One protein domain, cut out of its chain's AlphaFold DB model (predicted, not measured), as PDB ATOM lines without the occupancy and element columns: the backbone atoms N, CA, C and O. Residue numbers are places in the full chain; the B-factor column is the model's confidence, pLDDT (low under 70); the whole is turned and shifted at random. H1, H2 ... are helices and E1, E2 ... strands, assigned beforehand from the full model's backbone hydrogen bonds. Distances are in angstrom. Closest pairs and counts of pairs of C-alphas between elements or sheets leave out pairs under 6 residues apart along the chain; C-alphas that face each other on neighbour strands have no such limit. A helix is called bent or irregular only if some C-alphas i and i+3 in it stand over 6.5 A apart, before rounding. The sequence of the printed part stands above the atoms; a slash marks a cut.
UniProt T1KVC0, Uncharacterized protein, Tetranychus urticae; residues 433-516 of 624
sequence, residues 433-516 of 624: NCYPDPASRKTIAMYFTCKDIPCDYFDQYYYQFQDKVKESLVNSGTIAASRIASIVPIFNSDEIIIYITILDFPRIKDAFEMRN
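Overview. This is residues 433 to 516 of the 624 residues of an uncharacterized protein of Tetranychus urticae (UniProt T1KVC0). A narrow, antiparallel three-stranded sheet, ordered E1, E3, E2, has the kinked helix H1 over one face, making two layers; residues 507 to 516, with H2, stick out as a tail. The printed part has 84 residues, with two named helices and three named strands, in order E1, H1, E2, E3, H2: mixed class. It is loose, radius of gyration of the C-alphas 16.5 A, spanning 64 by 25 by 16 A.

Arrangement. Inner strand E3, residues 495 to 503, is antiparallel to E1, residues 441 to 449, at 162 degrees, with N 442 and O 502 2.8 A apart. E3 forms a hairpin with E2, residues 484 to 491, at 170 degrees, with N 488 and O 499 2.8 A apart. H1, residues 455 to 475, is on the sheet, over E3 and E2, at a height of 8.1 A; its closest C-alphas to E2 are Asp 456 and Phe 491, 4.9 A. E1, H1 and E2 form a split strand-helix-strand unit, its two strands running the same way with E3 between them, with a right-handed crossover. H1 is irregular, C-alphas 460 and 463 being 8.3 A apart; 11 of 17 O i to N i+4 pairs are within hydrogen-bond range. H2, residues 508 to 511, too short for such a pair, is not on the sheet.

Along the chain. E1 runs 26.4 A from C-alpha 441 at (205.980, 236.541, 260.557), H1 25.8 A, E2 20.4 A, E3 26.0 A; H2 ends at C-alpha 511, (220.355, 236.398, 247.816).

Size, cuts and confidence. The farthest C-alphas, Asp 452 and Asn 516, are 64.1 A apart. The printed part has no cut and no long link; pLDDT is under 70 at residues 477 and 512 to 516.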
ATOM      1  N   ASN A 433     203.311 235.140 250.512       85.94
ATOM      2  CA  ASN A 433     203.220 233.766 249.999       85.94
ATOM      3  C   ASN A 433     204.588 233.064 249.935       85.94
ATOM      4  O   ASN A 433     204.662 231.844 250.019       85.94
ATOM      5  N   CYS A 434     205.680 233.827 249.874       87.75
ATOM      6  CA  CYS A 434     207.053 233.319 249.933       87.75
ATOM      7  C   CYS A 434     207.493 232.953 251.363       87.75
ATOM      8  O   CYS A 434     208.559 232.378 251.567       87.75
ATOM      9  N   TYR A 435     206.651 233.267 252.351       87.38
ATOM     10  CA  TYR A 435     206.854 233.041 253.779       87.38
ATOM     11  C   TYR A 435     205.654 232.255 254.344       87.38
ATOM     12  O   TYR A 435     204.827 232.809 255.086       87.38
ATOM     13  N   PRO A 436     205.496 230.973 253.950       82.06
ATOM     14  CA  PRO A 436     204.339 230.164 254.330       82.06
ATOM     15  C   PRO A 436     204.349 229.784 255.815       82.06
ATOM     16  O   PRO A 436     203.284 229.605 256.401       82.06
ATOM     17  N   ASP A 437     205.529 229.696 256.434       85.00
ATOM     18  CA  ASP A 437     205.677 229.393 257.857       85.00
ATOM     19  C   ASP A 437     205.186 230.574 258.717       85.00
ATOM     20  O   ASP A 437     205.772 231.659 258.642       85.00
ATOM     21  N   PRO A 438     204.163 230.409 259.574       84.38
ATOM     22  CA  PRO A 438     203.717 231.463 260.480       84.38
ATOM     23  C   PRO A 438     204.830 232.012 261.381       84.38
ATOM     24  O   PRO A 438     204.806 233.196 261.715       84.38
ATOM     25  N   ALA A 439     205.830 231.196 261.740       86.12
ATOM     26  CA  ALA A 439     206.947 231.630 262.579       86.12
ATOM     27  C   ALA A 439     207.824 232.695 261.903       86.12
ATOM     28  O   ALA A 439     208.452 233.499 262.603       86.12
ATOM     29  N   SER A 440     207.799 232.740 260.565       86.12
ATOM     30  CA  SER A 440     208.498 233.725 259.737       86.12
ATOM     31  C   SER A 440     207.795 235.087 259.661       86.12
ATOM     32  O   SER A 440     208.193 235.954 258.883       86.12
ATOM     33  N   ARG A 441     206.739 235.291 260.459       89.62
ATOM     34  CA  ARG A 441     205.980 236.541 260.557       89.62
ATOM     35  C   ARG A 441     206.042 237.056 261.988       89.62
ATOM     36  O   ARG A 441     205.716 236.338 262.932       89.62
ATOM     37  N   LYS A 442     206.450 238.310 262.157       89.50
ATOM     38  CA  LYS A 442     206.505 238.997 263.451       89.50
ATOM     39  C   LYS A 442     205.562 240.184 263.423       89.50
ATOM     40  O   LYS A 442     205.678 241.028 262.542       89.50
ATOM     41  N   THR A 443     204.648 240.258 264.383       90.94
ATOM     42  CA  THR A 443     203.744 241.404 264.521       90.94
ATOM     43  C   THR A 443     204.181 242.263 265.694       90.94
ATOM     44  O   THR A 443     204.338 241.764 266.807       90.94
ATOM     45  N   ILE A 444     204.365 243.551 265.434       89.69
ATOM     46  CA  ILE A 444     204.622 244.581 266.436       89.69
ATOM     47  C   ILE A 444     203.324 245.367 266.614       89.69
ATOM     48  O   ILE A 444     202.680 245.710 265.625       89.69
ATOM     49  N   ALA A 445     202.940 245.646 267.857       91.31
ATOM     50  CA  ALA A 445     201.838 246.547 268.171       91.31
ATOM     51  C   ALA A 445     202.412 247.848 268.741       91.31
ATOM     52  O   ALA A 445     203.185 247.816 269.700       91.31
ATOM     53  N   MET A 446     202.052 248.978 268.137       87.94
ATOM     54  CA  MET A 446     202.414 250.312 268.611       87.94
ATOM     55  C   MET A 446     201.181 250.970 269.219       87.94
ATOM     56  O   MET A 446     200.141 251.015 268.568       87.94
ATOM     57  N   TYR A 447     201.306 251.478 270.442       90.50
ATOM     58  CA  TYR A 447     200.209 252.094 271.187       90.50
ATOM     59  C   TYR A 447     200.438 253.600 271.274       90.50
ATOM     60  O   TYR A 447     201.510 254.043 271.691       90.50
ATOM     61  N   PHE A 448     199.426 254.375 270.900       87.69
ATOM     62  CA  PHE A 448     199.424 255.830 270.992       87.69
ATOM     63  C   PHE A 448     198.213 256.283 271.797       87.69
ATOM     64  O   PHE A 448     197.117 255.766 271.609       87.69
ATOM     65  N   THR A 449     198.404 257.276 272.659       90.56
ATOM     66  CA  THR A 449     197.319 257.934 273.391       90.56
ATOM     67  C   THR A 449     197.168 259.364 272.895       90.56
ATOM     68  O   THR A 449     198.162 260.050 272.637       90.56
ATOM     69  N   CYS A 450     195.928 259.820 272.747       85.38
ATOM     70  CA  CYS A 450     195.637 261.173 272.288       85.38
ATOM     71  C   CYS A 450     195.344 262.080 273.483       85.38
ATOM     72  O   CYS A 450     194.721 261.675 274.464       85.38
ATOM     73  N   LYS A 451     195.823 263.322 273.405       86.94
ATOM     74  CA  LYS A 451     195.465 264.396 274.333       86.94
ATOM     75  C   LYS A 451     194.694 265.455 273.559       86.94
ATOM     76  O   LYS A 451     194.985 265.683 272.387       86.94
ATOM     77  N   ASP A 452     193.714 266.071 274.213       86.81
ATOM     78  CA  ASP A 452     192.866 267.165 273.709       86.81
ATOM     79  C   ASP A 452     191.873 266.799 272.587       86.81
ATOM     80  O   ASP A 452     190.781 267.362 272.537       86.81
ATOM     81  N   ILE A 453     192.208 265.842 271.718       85.50
ATOM     82  CA  ILE A 453     191.350 265.342 270.637       85.50
ATOM     83  C   ILE A 453     191.165 263.826 270.813       85.50
ATOM     84  O   ILE A 453     192.170 263.130 270.971       85.50
ATOM     85  N   PRO A 454     189.923 263.300 270.776       90.50
ATOM     86  CA  PRO A 454     189.658 261.861 270.780       90.50
ATOM     87  C   PRO A 454     190.401 261.121 269.661       90.50
ATOM     88  O   PRO A 454     190.511 261.620 268.540       90.50
ATOM     89  N   CYS A 455     190.923 259.931 269.955       89.19
ATOM     90  CA  CYS A 455     191.742 259.177 269.003       89.19
ATOM     91  C   CYS A 455     190.951 258.659 267.782       89.19
ATOM     92  O   CYS A 455     191.519 258.520 266.697       89.19
ATOM     93  N   ASP A 456     189.645 258.443 267.920       90.50
ATOM     94  CA  ASP A 456     188.738 258.011 266.851       90.50
ATOM     95  C   ASP A 456     188.547 259.073 265.756       90.50
ATOM     96  O   ASP A 456     188.317 258.733 264.595       90.50
ATOM     97  N   TYR A 457     188.768 260.356 266.068       88.94
ATOM     98  CA  TYR A 457     188.808 261.435 265.077       88.94
ATOM     99  C   TYR A 457     189.822 261.171 263.951       88.94
ATOM    100  O   TYR A 457     189.639 261.634 262.821       88.94
ATOM    101  N   PHE A 458     190.903 260.440 264.237       88.00
ATOM    102  CA  PHE A 458     191.963 260.177 263.267       88.00
ATOM    103  C   PHE A 458     191.644 259.048 262.278       88.00
ATOM    104  O   PHE A 458     192.380 258.903 261.301       88.00
ATOM    105  N   ASP A 459     190.538 258.315 262.452       90.06
ATOM    106  CA  ASP A 459     190.128 257.245 261.528       90.06
ATOM    107  C   ASP A 459     189.910 257.763 260.094       90.06
ATOM    108  O   ASP A 459     190.250 257.107 259.110       90.06
ATOM    109  N   GLN A 460     189.495 259.025 259.941       89.25
ATOM    110  CA  GLN A 460     189.393 259.680 258.628       89.25
ATOM    111  C   GLN A 460     190.733 259.754 257.859       89.25
ATOM    112  O   GLN A 460     190.746 259.969 256.646       89.25
ATOM    113  N   TYR A 461     191.862 259.568 258.549       87.50
ATOM    114  CA  TYR A 461     193.215 259.561 257.994       87.50
ATOM    115  C   TYR A 461     193.829 258.153 257.928       87.50
ATOM    116  O   TYR A 461     195.040 258.032 257.729       87.50
ATOM    117  N   TYR A 462     193.025 257.089 258.043       87.19
ATOM    118  CA  TYR A 462     193.456 255.684 258.065       87.19
ATOM    119  C   TYR A 462     194.576 255.357 257.053       87.19
ATOM    120  O   TYR A 462     195.650 254.875 257.424       87.19
ATOM    121  N   TYR A 463     194.374 255.675 255.769       83.94
ATOM    122  CA  TYR A 463     195.358 255.385 254.715       83.94
ATOM    123  C   TYR A 463     196.623 256.248 254.809       83.94
ATOM    124  O   TYR A 463     197.712 255.783 254.482       83.94
ATOM    125  N   GLN A 464     196.504 257.485 255.296       84.62
ATOM    126  CA  GLN A 464     197.658 258.363 255.496       84.62
ATOM    127  C   GLN A 464     198.543 257.849 256.636       84.62
ATOM    128  O   GLN A 464     199.766 257.885 256.518       84.62
ATOM    129  N   PHE A 465     197.941 257.303 257.700       85.00
ATOM    130  CA  PHE A 465     198.674 256.601 258.756       85.00
ATOM    131  C   PHE A 465     199.426 255.391 258.203       85.00
ATOM    132  O   PHE A 465     200.617 255.243 258.473       85.00
ATOM    133  N   GLN A 466     198.768 254.554 257.393       86.38
ATOM    134  CA  GLN A 466     199.432 253.417 256.750       86.38
ATOM    135  C   GLN A 466     200.636 253.859 255.905       86.38
ATOM    136  O   GLN A 466     201.722 253.295 256.053       86.38
ATOM    137  N   ASP A 467     200.465 254.883 255.063       82.31
ATOM    138  CA  ASP A 467     201.537 255.431 254.228       82.31
ATOM    139  C   ASP A 467     202.697 255.972 255.073       82.31
ATOM    140  O   ASP A 467     203.851 255.628 254.820       82.31
ATOM    141  N   LYS A 468     202.413 256.759 256.118       85.31
ATOM    142  CA  LYS A 468     203.451 257.381 256.955       85.31
ATOM    143  C   LYS A 468     204.200 256.395 257.837       85.31
ATOM    144  O   LYS A 468     205.414 256.532 258.005       85.31
ATOM    145  N   VAL A 469     203.521 255.381 258.368       86.00
ATOM    146  CA  VAL A 469     204.179 254.294 259.104       86.00
ATOM    147  C   VAL A 469     205.080 253.501 258.160       86.00
ATOM    148  O   VAL A 469     206.242 253.270 258.489       86.00
ATOM    149  N   LYS A 470     204.594 253.142 256.962       85.12
ATOM    150  CA  LYS A 470     205.400 252.442 255.951       85.12
ATOM    151  C   LYS A 470     206.637 253.248 255.558       85.12
ATOM    152  O   LYS A 470     207.741 252.714 255.599       85.12
ATOM    153  N   GLU A 471     206.451 254.523 255.226       84.38
ATOM    154  CA  GLU A 471     207.524 255.457 254.882       84.38
ATOM    155  C   GLU A 471     208.576 255.521 255.995       84.38
ATOM    156  O   GLU A 471     209.763 255.355 255.732       84.38
ATOM    157  N   SER A 472     208.145 255.663 257.251       83.50
ATOM    158  CA  SER A 472     209.049 255.725 258.407       83.50
ATOM    159  C   SER A 472     209.856 254.434 258.590       83.50
ATOM    160  O   SER A 472     211.062 254.484 258.840       83.50
ATOM    161  N   LEU A 473     209.217 253.270 258.437       82.94
ATOM    162  CA  LEU A 473     209.889 251.972 258.555       82.94
ATOM    163  C   LEU A 473     210.931 251.769 257.453       82.94
ATOM    164  O   LEU A 473     212.033 251.302 257.742       82.94
ATOM    165  N   VAL A 474     210.613 252.135 256.210       82.44
ATOM    166  CA  VAL A 474     211.532 251.966 255.076       82.44
ATOM    167  C   VAL A 474     212.681 252.973 255.139       82.44
ATOM    168  O   VAL A 474     213.837 252.581 254.988       82.44
ATOM    169  N   ASN A 475     212.395 254.239 255.461       79.19
ATOM    170  CA  ASN A 475     213.404 255.300 255.565       79.19
ATOM    171  C   ASN A 475     214.397 255.077 256.713       79.19
ATOM    172  O   ASN A 475     215.503 255.607 256.675       79.19
ATOM    173  N   SER A 476     214.049 254.252 257.706       75.69
ATOM    174  CA  SER A 476     215.005 253.805 258.729       75.69
ATOM    175  C   SER A 476     216.144 252.939 258.168       75.69
ATOM    176  O   SER A 476     217.086 252.626 258.893       75.69
ATOM    177  N   GLY A 477     216.030 252.460 256.921       67.69
ATOM    178  CA  GLY A 477     216.968 251.524 256.297       67.69
ATOM    179  C   GLY A 477     216.917 250.101 256.866       67.69
ATOM    180  O   GLY A 477     217.615 249.218 256.375       67.69
ATOM    181  N   THR A 478     216.082 249.850 257.878       70.56
ATOM    182  CA  THR A 478     216.079 248.584 258.629       70.56
ATOM    183  C   THR A 478     215.204 247.517 257.967       70.56
ATOM    184  O   THR A 478     215.512 246.323 258.018       70.56
ATOM    185  N   ILE A 479     214.084 247.924 257.362       81.44
ATOM    186  CA  ILE A 479     213.073 247.010 256.822       81.44
ATOM    187  C   ILE A 479     212.782 247.399 255.379       81.44
ATOM    188  O   ILE A 479     212.337 248.509 255.101       81.44
ATOM    189  N   ALA A 480     212.996 246.461 254.458       84.31
ATOM    190  CA  ALA A 480     212.626 246.666 253.067       84.31
ATOM    191  C   ALA A 480     211.104 246.650 252.891       84.31
ATOM    192  O   ALA A 480     210.411 245.849 253.524       84.31
ATOM    193  N   ALA A 481     210.586 247.478 251.982       85.31
ATOM    194  CA  ALA A 481     209.147 247.669 251.802       85.31
ATOM    195  C   ALA A 481     208.374 246.369 251.514       85.31
ATOM    196  O   ALA A 481     207.258 246.214 252.005       85.31
ATOM    197  N   SER A 482     208.964 245.417 250.776       86.69
ATOM    198  CA  SER A 482     208.327 244.117 250.500       86.69
ATOM    199  C   SER A 482     208.140 243.261 251.754       86.69
ATOM    200  O   SER A 482     207.259 242.410 251.793       86.69
ATOM    201  N   ARG A 483     208.958 243.461 252.795       88.06
ATOM    202  CA  ARG A 483     208.890 242.679 254.038       88.06
ATOM    203  C   ARG A 483     207.801 243.165 254.986       88.06
ATOM    204  O   ARG A 483     207.538 242.493 255.977       88.06
ATOM    205  N   ILE A 484     207.167 244.300 254.709       88.25
ATOM    206  CA  ILE A 484     206.018 244.782 255.474       88.25
ATOM    207  C   ILE A 484     204.773 244.108 254.893       88.25
ATOM    208  O   ILE A 484     204.270 244.515 253.848       88.25
ATOM    209  N   ALA A 485     204.289 243.058 255.556       88.44
ATOM    210  CA  ALA A 485     203.134 242.288 255.093       88.44
ATOM    211  C   ALA A 485     201.820 243.060 255.268       88.44
ATOM    212  O   ALA A 485     200.946 243.013 254.403       88.44
ATOM    213  N   SER A 486     201.671 243.772 256.388       89.62
ATOM    214  CA  SER A 486     200.488 244.583 256.673       89.62
ATOM    215  C   SER A 486     200.770 245.664 257.718       89.62
ATOM    216  O   SER A 486     201.649 245.521 258.570       89.62
ATOM    217  N   ILE A 487     199.991 246.746 257.643       89.31
ATOM    218  CA  ILE A 487     199.893 247.799 258.657       89.31
ATOM    219  C   ILE A 487     198.402 247.991 258.923       89.31
ATOM    220  O   ILE A 487     197.665 248.346 258.005       89.31
ATOM    221  N   VAL A 488     197.944 247.732 260.143       92.06
ATOM    222  CA  VAL A 488     196.528 247.799 260.525       92.06
ATOM    223  C   VAL A 488     196.386 248.731 261.727       92.06
ATOM    224  O   VAL A 488     196.620 248.302 262.859       92.06
ATOM    225  N   PRO A 489     196.058 250.012 261.492       90.62
ATOM    226  CA  PRO A 489     195.628 250.927 262.539       90.62
ATOM    227  C   PRO A 489     194.234 250.543 263.057       90.62
ATOM    228  O   PRO A 489     193.345 250.218 262.275       90.62
ATOM    229  N   ILE A 490     194.042 250.606 264.367       93.44
ATOM    230  CA  ILE A 490     192.755 250.502 265.053       93.44
ATOM    231  C   ILE A 490     192.592 251.775 265.874       93.44
ATOM    232  O   ILE A 490     193.459 252.094 266.688       93.44
ATOM    233  N   PHE A 491     191.498 252.493 265.640       92.56
ATOM    234  CA  PHE A 491     191.193 253.758 266.296       92.56
ATOM    235  C   PHE A 491     190.072 253.546 267.313       92.56
ATOM    236  O   PHE A 491     188.954 253.190 266.945       92.56
ATOM    237  N   ASN A 492     190.384 253.762 268.587       90.50
ATOM    238  CA  ASN A 492     189.416 253.826 269.681       90.50
ATOM    239  C   ASN A 492     189.335 255.273 270.190       90.50
ATOM    240  O   ASN A 492     190.134 256.111 269.785       90.50
ATOM    241  N   SER A 493     188.408 255.587 271.099       87.31
ATOM    242  CA  SER A 493     188.287 256.942 271.671       87.31
ATOM    243  C   SER A 493     189.543 257.386 272.430       87.31
ATOM    244  O   SER A 493     189.938 258.549 272.341       87.31
ATOM    245  N   ASP A 494     190.191 256.450 273.125       88.38
ATOM    246  CA  ASP A 494     191.269 256.744 274.080       88.38
ATOM    247  C   ASP A 494     192.667 256.417 273.533       88.38
ATOM    248  O   ASP A 494     193.674 256.963 273.996       88.38
ATOM    249  N   GLU A 495     192.745 255.529 272.540       93.06
ATOM    250  CA  GLU A 495     194.007 255.039 271.995       93.06
ATOM    251  C   GLU A 495     193.936 254.717 270.500       93.06
ATOM    252  O   GLU A 495     192.882 254.394 269.947       93.06
ATOM    253  N   ILE A 496     195.101 254.759 269.858       90.50
ATOM    254  CA  ILE A 496     195.335 254.223 268.519       90.50
ATOM    255  C   ILE A 496     196.320 253.068 268.662       90.50
ATOM    256  O   ILE A 496     197.431 253.257 269.166       90.50
ATOM    257  N   ILE A 497     195.938 251.884 268.186       93.31
ATOM    258  CA  ILE A 497     196.817 250.712 268.138       93.31
ATOM    259  C   ILE A 497     197.179 250.439 266.685       93.31
ATOM    260  O   ILE A 497     196.304 250.202 265.859       93.31
ATOM    261  N   ILE A 498     198.466 250.431 266.355       91.88
ATOM    262  CA  ILE A 498     198.937 250.107 265.006       91.88
ATOM    263  C   ILE A 498     199.636 248.753 265.034       91.88
ATOM    264  O   ILE A 498     200.727 248.619 265.592       91.88
ATOM    265  N   TYR A 499     199.022 247.751 264.407       93.31
ATOM    266  CA  TYR A 499     199.627 246.438 264.203       93.31
ATOM    267  C   TYR A 499     200.437 246.426 262.911       93.31
ATOM    268  O   TYR A 499     199.906 246.679 261.831       93.31
ATOM    269  N   ILE A 500     201.719 246.105 263.010       90.81
ATOM    270  CA  ILE A 500     202.642 246.032 261.880       90.81
ATOM    271  C   ILE A 500     203.162 244.604 261.801       90.81
ATOM    272  O   ILE A 500     203.869 244.155 262.703       90.81
ATOM    273  N   THR A 501     202.839 243.888 260.726       91.44
ATOM    274  CA  THR A 501     203.361 242.538 260.488       91.44
ATOM    275  C   THR A 501     204.543 242.594 259.527       91.44
ATOM    276  O   THR A 501     204.422 243.058 258.394       91.44
ATOM    277  N   ILE A 502     205.689 242.088 259.976       89.81
ATOM    278  CA  ILE A 502     206.958 242.053 259.251       89.81
ATOM    279  C   ILE A 502     207.336 240.597 258.970       89.81
ATOM    280  O   ILE A 502     207.247 239.733 259.843       89.81
ATOM    281  N   LEU A 503     207.762 240.329 257.741       90.06
ATOM    282  CA  LEU A 503     208.279 239.041 257.288       90.06
ATOM    283  C   LEU A 503     209.753 238.897 257.677       90.06
ATOM    284  O   LEU A 503     210.498 239.879 257.661       90.06
ATOM    285  N   ASP A 504     210.203 237.684 257.979       85.88
ATOM    286  CA  ASP A 504     211.600 237.383 258.298       85.88
ATOM    287  C   ASP A 504     212.556 237.724 257.143       85.88
ATOM    288  O   ASP A 504     212.165 238.001 256.004       85.88
ATOM    289  N   PHE A 505     213.853 237.757 257.451       81.75
ATOM    290  CA  PHE A 505     214.868 237.999 256.433       81.75
ATOM    291  C   PHE A 505     214.865 236.871 255.386       81.75
ATOM    292  O   PHE A 505     214.678 235.704 255.740       81.75
ATOM    293  N   PRO A 506     215.093 237.196 254.100       79.12
ATOM    294  CA  PRO A 506     215.373 236.191 253.080       79.12
ATOM    295  C   PRO A 506     216.582 235.339 253.476       79.12
ATOM    296  O   PRO A 506     217.484 235.810 254.177       79.12
ATOM    297  N   ARG A 507     216.636 234.081 253.026       78.62
ATOM    298  CA  ARG A 507     217.792 233.228 253.324       78.62
ATOM    299  C   ARG A 507     218.970 233.681 252.462       78.62
ATOM    300  O   ARG A 507     218.797 233.981 251.289       78.62
ATOM    301  N   ILE A 508     220.186 233.648 253.015       71.25
ATOM    302  CA  ILE A 508     221.417 234.058 252.305       71.25
ATOM    303  C   ILE A 508     221.567 233.324 250.965       71.25
ATOM    304  O   ILE A 508     221.903 233.933 249.957       71.25
ATOM    305  N   LYS A 509     221.249 232.025 250.931       72.44
ATOM    306  CA  LYS A 509     221.295 231.207 249.710       72.44
ATOM    307  C   LYS A 509     220.389 231.709 248.573       72.44
ATOM    308  O   LYS A 509     220.628 231.350 247.430       72.44
ATOM    309  N   ASP A 510     219.356 232.490 248.893       73.56
ATOM    310  CA  ASP A 510     218.416 233.045 247.916       73.56
ATOM    311  C   ASP A 510     218.912 234.410 247.395       73.56
ATOM    312  O   ASP A 510     218.510 234.839 246.319       73.56
ATOM    313  N   ALA A 511     219.803 235.081 248.140       70.31
ATOM    314  CA  ALA A 511     220.355 236.398 247.816       70.31
ATOM    315  C   ALA A 511     221.651 236.356 246.996       70.31
ATOM    316  O   ALA A 511     222.004 237.347 246.363       70.31
ATOM    317  N   PHE A 512     222.351 235.220 246.975       69.62
ATOM    318  CA  PHE A 512     223.616 235.075 246.260       69.62
ATOM    319  C   PHE A 512     223.553 233.965 245.215       69.62
ATOM    320  O   PHE A 512     223.034 232.877 245.464       69.62
ATOM    321  N   GLU A 513     224.140 234.227 244.046       69.62
ATOM    322  CA  GLU A 513     224.344 233.195 243.035       69.62
ATOM    323  C   GLU A 513     225.349 232.160 243.564       69.62
ATOM    324  O   GLU A 513     226.546 232.422 243.699       69.62
ATOM    325  N   MET A 514     224.857 230.962 243.870       68.38
ATOM    326  CA  MET A 514     225.692 229.848 244.306       68.38
ATOM    327  C   MET A 514     226.484 229.303 243.113       68.38
ATOM    328  O   MET A 514     225.924 228.671 242.216       68.38
ATOM    329  N   ARG A 515     227.804 229.512 243.107       65.50
ATOM    330  CA  ARG A 515     228.706 228.914 242.114       65.50
ATOM    331  C   ARG A 515     229.422 227.714 242.709       65.50
ATOM    332  O   ARG A 515     230.192 227.842 243.656       65.50
ATOM    333  N   ASN A 516     229.218 226.553 242.097       68.56
ATOM    334  CA  ASN A 516     230.004 225.368 242.416       68.56
ATOM    335  C   ASN A 516     231.407 225.535 241.827       68.56
ATOM    336  O   ASN A 516     231.620 225.337 240.631       68.56
TER     337      ASN A 516